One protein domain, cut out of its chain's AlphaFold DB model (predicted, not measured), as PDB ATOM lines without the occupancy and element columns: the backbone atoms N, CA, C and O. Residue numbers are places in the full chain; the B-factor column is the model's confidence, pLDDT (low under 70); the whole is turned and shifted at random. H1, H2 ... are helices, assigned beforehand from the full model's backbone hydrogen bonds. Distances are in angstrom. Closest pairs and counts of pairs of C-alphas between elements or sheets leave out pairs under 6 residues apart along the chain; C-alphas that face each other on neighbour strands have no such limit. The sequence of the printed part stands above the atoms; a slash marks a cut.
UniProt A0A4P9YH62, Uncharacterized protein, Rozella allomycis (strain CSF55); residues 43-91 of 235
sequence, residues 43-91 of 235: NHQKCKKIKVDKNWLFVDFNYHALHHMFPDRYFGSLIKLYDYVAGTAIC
ATOM      1  N   ASN A  43      29.899  -6.860 -10.693       64.31
ATOM      2  CA  ASN A  43      29.389  -6.710 -12.050       64.31
ATOM      3  C   ASN A  43      30.417  -7.131 -13.125       64.31
ATOM      4  O   ASN A  43      30.047  -7.239 -14.291       64.31
ATOM      5  N   HIS A  44      31.658  -7.459 -12.750       69.44
ATOM      6  CA  HIS A  44      32.733  -7.929 -13.632       69.44
ATOM      7  C   HIS A  44      33.370  -9.209 -13.070       69.44
ATOM      8  O   HIS A  44      34.507  -9.232 -12.615       69.44
ATOM      9  N   GLN A  45      32.616 -10.301 -13.100       71.62
ATOM     10  CA  GLN A  45      33.076 -11.642 -12.749       71.62
ATOM     11  C   GLN A  45      33.436 -12.452 -14.003       71.62
ATOM     12  O   GLN A  45      32.880 -12.266 -15.085       71.62
ATOM     13  N   LYS A  46      34.350 -13.415 -13.870       69.19
ATOM     14  CA  LYS A  46      34.616 -14.390 -14.937       69.19
ATOM     15  C   LYS A  46      33.511 -15.441 -14.941       69.19
ATOM     16  O   LYS A  46      33.456 -16.283 -14.048       69.19
ATOM     17  N   CYS A  47      32.654 -15.431 -15.958       69.44
ATOM     18  CA  CYS A  47      31.630 -16.456 -16.129       69.44
ATOM     19  C   CYS A  47      31.738 -17.140 -17.492       69.44
ATOM     20  O   CYS A  47      31.972 -16.493 -18.507       69.44
ATOM     21  N   LYS A  48      31.538 -18.463 -17.512       76.88
ATOM     22  CA  LYS A  48      31.517 -19.255 -18.752       76.88
ATOM     23  C   LYS A  48      30.229 -19.054 -19.558       76.88
ATOM     24  O   LYS A  48      30.242 -19.255 -20.766       76.88
ATOM     25  N   LYS A  49      29.125 -18.700 -18.890       83.00
ATOM     26  CA  LYS A  49      27.805 -18.493 -19.498       83.00
ATOM     27  C   LYS A  49      26.996 -17.487 -18.684       83.00
ATOM     28  O   LYS A  49      26.851 -17.641 -17.472       83.00
ATOM     29  N   ILE A  50      26.467 -16.471 -19.349       85.12
ATOM     30  CA  ILE A  50      25.556 -15.490 -18.760       85.12
ATOM     31  C   ILE A  50      24.262 -16.215 -18.375       85.12
ATOM     32  O   ILE A  50      23.779 -17.064 -19.125       85.12
ATOM     33  N   LYS A  51      23.724 -15.925 -17.190       84.44
ATOM     34  CA  LYS A  51      22.438 -16.465 -16.728       84.44
ATOM     35  C   LYS A  51      21.324 -15.450 -16.941       84.44
ATOM     36  O   LYS A  51      21.578 -14.282 -17.219       84.44
ATOM     37  N   VAL A  52      20.083 -15.894 -16.781       81.25
ATOM     38  CA  VAL A  52      18.946 -14.975 -16.701       81.25
ATOM     39  C   VAL A  52      19.128 -14.067 -15.484       81.25
ATOM     40  O   VAL A  52      19.318 -14.546 -14.364       81.25
ATOM     41  N   ASP A  53      19.078 -12.758 -15.713       79.44
ATOM     42  CA  ASP A  53      19.067 -11.759 -14.650       79.44
ATOM     43  C   ASP A  53      17.752 -11.854 -13.862       79.44
ATOM     44  O   ASP A  53      16.658 -11.786 -14.427       79.44
ATOM     45  N   LYS A  54      17.872 -12.046 -12.546       76.25
ATOM     46  CA  LYS A  54      16.733 -12.214 -11.626       76.25
ATOM     47  C   LYS A  54      16.371 -10.925 -10.897       76.25
ATOM     48  O   LYS A  54      15.345 -10.866 -10.223       76.25
ATOM     49  N   ASN A  55      17.214  -9.900 -10.985       78.12
ATOM     50  CA  ASN A  55      16.955  -8.641 -10.314       78.12
ATOM     51  C   ASN A  55      15.936  -7.845 -11.125       78.12
ATOM     52  O   ASN A  55      15.943  -7.883 -12.351       78.12
ATOM     53  N   TRP A  56      15.080  -7.072 -10.465       71.75
ATOM     54  CA  TRP A  56      14.150  -6.203 -11.183       71.75
ATOM     55  C   TRP A  56      14.735  -4.791 -11.319       71.75
ATOM     56  O   TRP A  56      14.897  -4.285 -12.416       71.75
ATOM     57  N   LEU A  57      15.178  -4.161 -10.230       74.06
ATOM     58  CA  LEU A  57      15.552  -2.742 -10.279       74.06
ATOM     59  C   LEU A  57      17.015  -2.489 -10.660       74.06
ATOM     60  O   LEU A  57      17.308  -1.634 -11.499       74.06
ATOM     61  N   PHE A  58      17.933  -3.223 -10.037       78.69
ATOM     62  CA  PHE A  58      19.371  -2.978 -10.146       78.69
ATOM     63  C   PHE A  58      20.036  -3.912 -11.148       78.69
ATOM     64  O   PHE A  58      19.665  -5.082 -11.253       78.69
ATOM     65  N   VAL A  59      21.018  -3.385 -11.874       79.00
ATOM     66  CA  VAL A  59      21.863  -4.148 -12.796       79.00
ATOM     67  C   VAL A  59      22.730  -5.114 -11.997       79.00
ATOM     68  O   VAL A  59      23.459  -4.699 -11.095       79.00
ATOM     69  N   ASP A  60      22.626  -6.398 -12.324       82.50
ATOM     70  CA  ASP A  60      23.477  -7.448 -11.776       82.50
ATOM     71  C   ASP A  60      24.622  -7.782 -12.739       82.50
ATOM     72  O   ASP A  60      24.736  -7.207 -13.824       82.50
ATOM     73  N   PHE A  61      25.466  -8.736 -12.348       82.69
ATOM     74  CA  PHE A  61      26.535  -9.243 -13.201       82.69
ATOM     75  C   PHE A  61      26.045  -9.674 -14.591       82.69
ATOM     76  O   PHE A  61      26.662  -9.338 -15.601       82.69
ATOM     77  N   ASN A  62      24.937 -10.414 -14.653       83.12
ATOM     78  CA  ASN A  62      24.447 -10.988 -15.901       83.12
ATOM     79  C   ASN A  62      23.942  -9.900 -16.849       83.12
ATOM     80  O   ASN A  62      24.276  -9.905 -18.031       83.12
ATOM     81  N   TYR A  63      23.186  -8.940 -16.323       83.69
ATOM     82  CA  TYR A  63      22.718  -7.785 -17.072       83.69
ATOM     83  C   TYR A  63      23.888  -6.926 -17.550       83.69
ATOM     84  O   TYR A  63      23.918  -6.519 -18.707       83.69
ATOM     85  N   HIS A  64      24.875  -6.667 -16.690       84.50
ATOM     86  CA  HIS A  64      26.044  -5.868 -17.060       84.50
ATOM     87  C   HIS A  64      26.876  -6.540 -18.160       84.50
ATOM     88  O   HIS A  64      27.359  -5.880 -19.077       84.50
ATOM     89  N   ALA A  65      26.984  -7.870 -18.129       84.06
ATOM     90  CA  ALA A  65      27.585  -8.628 -19.219       84.06
ATOM     91  C   ALA A  65      26.785  -8.480 -20.530       84.06
ATOM     92  O   ALA A  65      27.380  -8.284 -21.591       84.06
ATOM     93  N   LEU A  66      25.447  -8.498 -20.467       83.81
ATOM     94  CA  LEU A  66      24.585  -8.246 -21.630       83.81
ATOM     95  C   LEU A  66      24.696  -6.807 -22.150       83.81
ATOM     96  O   LEU A  66      24.658  -6.620 -23.361       83.81
ATOM     97  N   HIS A  67      24.898  -5.814 -21.279       84.25
ATOM     98  CA  HIS A  67      25.185  -4.423 -21.657       84.25
ATOM     99  C   HIS A  67      26.453  -4.305 -22.505       84.25
ATOM    100  O   HIS A  67      26.447  -3.620 -23.524       84.25
ATOM    101  N   HIS A  68      27.522  -5.022 -22.157       83.69
ATOM    102  CA  HIS A  68      28.744  -5.027 -22.971       83.69
ATOM    103  C   HIS A  68      28.572  -5.739 -24.316       83.69
ATOM    104  O   HIS A  68      29.193  -5.343 -25.299       83.69
ATOM    105  N   MET A  69      27.738  -6.783 -24.378       81.19
ATOM    106  CA  MET A  69      27.474  -7.516 -25.623       81.19
ATOM    107  C   MET A  69      26.492  -6.787 -26.553       81.19
ATOM    108  O   MET A  69      26.676  -6.794 -27.768       81.19
ATOM    109  N   PHE A  70      25.448  -6.179 -25.987       79.94
ATOM    110  CA  PHE A  70      24.330  -5.552 -26.698       79.94
ATOM    111  C   PHE A  70      23.974  -4.191 -26.071       79.94
ATOM    112  O   PHE A  70      22.891  -4.028 -25.491       79.94
ATOM    113  N   PRO A  71      24.864  -3.188 -26.181       78.00
ATOM    114  CA  PRO A  71      24.680  -1.888 -25.531       78.00
ATOM    115  C   PRO A  71      23.472  -1.107 -26.064       78.00
ATOM    116  O   PRO A  71      22.974  -0.208 -25.393       78.00
ATOM    117  N   ASP A  72      22.974  -1.447 -27.256       70.06
ATOM    118  CA  ASP A  72      21.775  -0.856 -27.854       70.06
ATOM    119  C   ASP A  72      20.459  -1.472 -27.341       70.06
ATOM    120  O   ASP A  72      19.382  -0.998 -27.707       70.06
ATOM    121  N   ARG A  73      20.534  -2.527 -26.519       74.50
ATOM    122  CA  ARG A  73      19.376  -3.259 -25.966       74.50
ATOM    123  C   ARG A  73      19.333  -3.231 -24.443       74.50
ATOM    124  O   ARG A  73      18.254  -3.260 -23.862       74.50
ATOM    125  N   TYR A  74      20.499  -3.187 -23.813       77.88
ATOM    126  CA  TYR A  74      20.662  -3.108 -22.370       77.88
ATOM    127  C   TYR A  74      21.418  -1.814 -22.096       77.88
ATOM    128  O   TYR A  74      22.635  -1.833 -22.118       77.88
ATOM    129  N   PHE A  75      20.742  -0.677 -21.934       77.06
ATOM    130  CA  PHE A  75      21.397   0.631 -21.797       77.06
ATOM    131  C   PHE A  75      21.889   0.903 -20.377       77.06
ATOM    132  O   PHE A  75      22.919   1.555 -20.190       77.06
ATOM    133  N   GLY A  76      21.143   0.454 -19.367       72.62
ATOM    134  CA  GLY A  76      21.447   0.728 -17.971       72.62
ATOM    135  C   GLY A  76      22.768   0.104 -17.522       72.62
ATOM    136  O   GLY A  76      22.993  -1.087 -17.686       72.62
ATOM    137  N   SER A  77      23.627   0.886 -16.869       67.50
ATOM    138  CA  SER A  77      24.853   0.370 -16.233       67.50
ATOM    139  C   SER A  77      24.706   0.143 -14.721       67.50
ATOM    140  O   SER A  77      25.579  -0.440 -14.081       67.50
ATOM    141  N   LEU A  78      23.601   0.619 -14.129       66.50
ATOM    142  CA  LEU A  78      23.332   0.559 -12.685       66.50
ATOM    143  C   LEU A  78      21.862   0.267 -12.360       66.50
ATOM    144  O   LEU A  78      21.571  -0.514 -11.455       66.50
ATOM    145  N   ILE A  79      20.932   0.885 -13.088       76.12
ATOM    146  CA  ILE A  79      19.485   0.766 -12.873       76.12
ATOM    147  C   ILE A  79      18.826   0.412 -14.206       76.12
ATOM    148  O   ILE A  79      19.170   0.993 -15.232       76.12
ATOM    149  N   LYS A  80      17.857  -0.509 -14.174       75.38
ATOM    150  CA  LYS A  80      17.167  -1.054 -15.361       75.38
ATOM    151  C   LYS A  80      15.867  -0.330 -15.713       75.38
ATOM    152  O   LYS A  80      15.198  -0.674 -16.679       75.38
ATOM    153  N   LEU A  81      15.503   0.687 -14.928       77.31
ATOM    154  CA  LEU A  81      14.265   1.452 -15.086       77.31
ATOM    155  C   LEU A  81      14.133   2.057 -16.484       77.31
ATOM    156  O   LEU A  81      13.051   1.996 -17.063       77.31
ATOM    157  N   TYR A  82      15.226   2.612 -17.021       72.00
ATOM    158  CA  TYR A  82      15.223   3.129 -18.384       72.00
ATOM    159  C   TYR A  82      14.828   2.018 -19.348       72.00
ATOM    160  O   TYR A  82      13.835   2.169 -20.040       72.00
ATOM    161  N   ASP A  83      15.513   0.878 -19.316       70.31
ATOM    162  CA  ASP A  83      15.248  -0.242 -20.218       70.31
ATOM    163  C   ASP A  83      13.843  -0.836 -20.076       70.31
ATOM    164  O   ASP A  83      13.289  -1.325 -21.058       70.31
ATOM    165  N   TYR A  84      13.219  -0.744 -18.896       70.06
ATOM    166  CA  TYR A  84      11.817  -1.127 -18.710       70.06
ATOM    167  C   TYR A  84      10.833  -0.146 -19.332       70.06
ATOM    168  O   TYR A  84       9.973  -0.560 -20.105       70.06
ATOM    169  N   VAL A  85      10.963   1.148 -19.032       69.81
ATOM    170  CA  VAL A  85      10.115   2.194 -19.637       69.81
ATOM    171  C   VAL A  85      10.343   2.248 -21.148       69.81
ATOM    172  O   VAL A  85       9.453   2.554 -21.948       69.81
ATOM    173  N   ALA A  86      11.568   1.935 -21.548       66.81
ATOM    174  CA  ALA A  86      12.015   1.957 -22.910       66.81
ATOM    175  C   ALA A  86      11.673   0.647 -23.660       66.81
ATOM    176  O   ALA A  86      11.541   0.638 -24.877       66.81
ATOM    177  N   GLY A  87      11.479  -0.479 -22.982       66.88
ATOM    178  CA  GLY A  87      11.284  -1.762 -23.663       66.88
ATOM    179  C   GLY A  87      12.449  -2.134 -24.596       66.88
ATOM    180  O   GLY A  87      12.265  -2.860 -25.568       66.88
ATOM    181  N   THR A  88      13.658  -1.639 -24.335       68.56
ATOM    182  CA  THR A  88      14.861  -1.881 -25.161       68.56
ATOM    183  C   THR A  88      15.254  -3.358 -25.150       68.56
ATOM    184  O   THR A  88      15.574  -3.932 -26.191       68.56
ATOM    185  N   ALA A  89      15.114  -4.011 -23.995       65.69
ATOM    186  CA  ALA A  89      15.446  -5.421 -23.806       65.69
ATOM    187  C   ALA A  89      14.469  -6.401 -24.492       65.69
ATOM    188  O   ALA A  89      14.790  -7.582 -24.643       65.69
ATOM    189  N   ILE A  90      13.279  -5.940 -24.901       69.19
ATOM    190  CA  ILE A  90      12.277  -6.751 -25.621       69.19
ATOM    191  C   ILE A  90      12.283  -6.495 -27.133       69.19
ATOM    192  O   ILE A  90      11.528  -7.128 -27.857       69.19
ATOM    193  N   CYS A  91      13.157  -5.626 -27.641       72.31
ATOM    194  CA  CYS A  91      13.259  -5.380 -29.074       72.31
ATOM    195  C   CYS A  91      13.713  -6.648 -29.830       72.31
ATOM    196  O   CYS A  91      14.649  -7.341 -29.408       72.31
TER     197      CYS A  91
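This is residues 43 to 91 of the 235 residues of an uncharacterized protein of Rozella allomycis (strain CSF55) (UniProt A0A4P9YH62). The domain has little regular structure: two short helices, H1 and H2, set in a winding chain, with residues 43 to 60 making a wide loop round H1 and the link from H1 to H2 folding back between the two helices. H2 is toward one end of the longest axis and the loop near Lys 48 toward the other. The printed part has 49 residues, with H1 then H2 along the chain and no named strand. The class is all helix, though the named elements hold only 15 residues. The whole is compact, with a radius of gyration of the C-alphas of 10.0 A, and elongated, spanning 30 by 18 by 16 A.

H1, residues 61 to 69, and H2, residues 81 to 86, are apart. In both, every O i to N i+4 pair is within hydrogen-bond range.

H1 is 12.6 A long and begins at C-alpha 61 (26.535, -9.243, -13.201). H2 is 8.2 A long and ends at C-alpha 86 (12.015, 1.957, -22.910).

The two C-alphas farthest apart, of Lys 48 and Val 85, are 30.3 A apart. The printed part has no cut. The link from H1 to H2 is long, with 11 residues. Mean pLDDT of the printed part is 75.7; residues 43 to 44, 46 to 47, 77 to 78 and 85 to 90 are under 70.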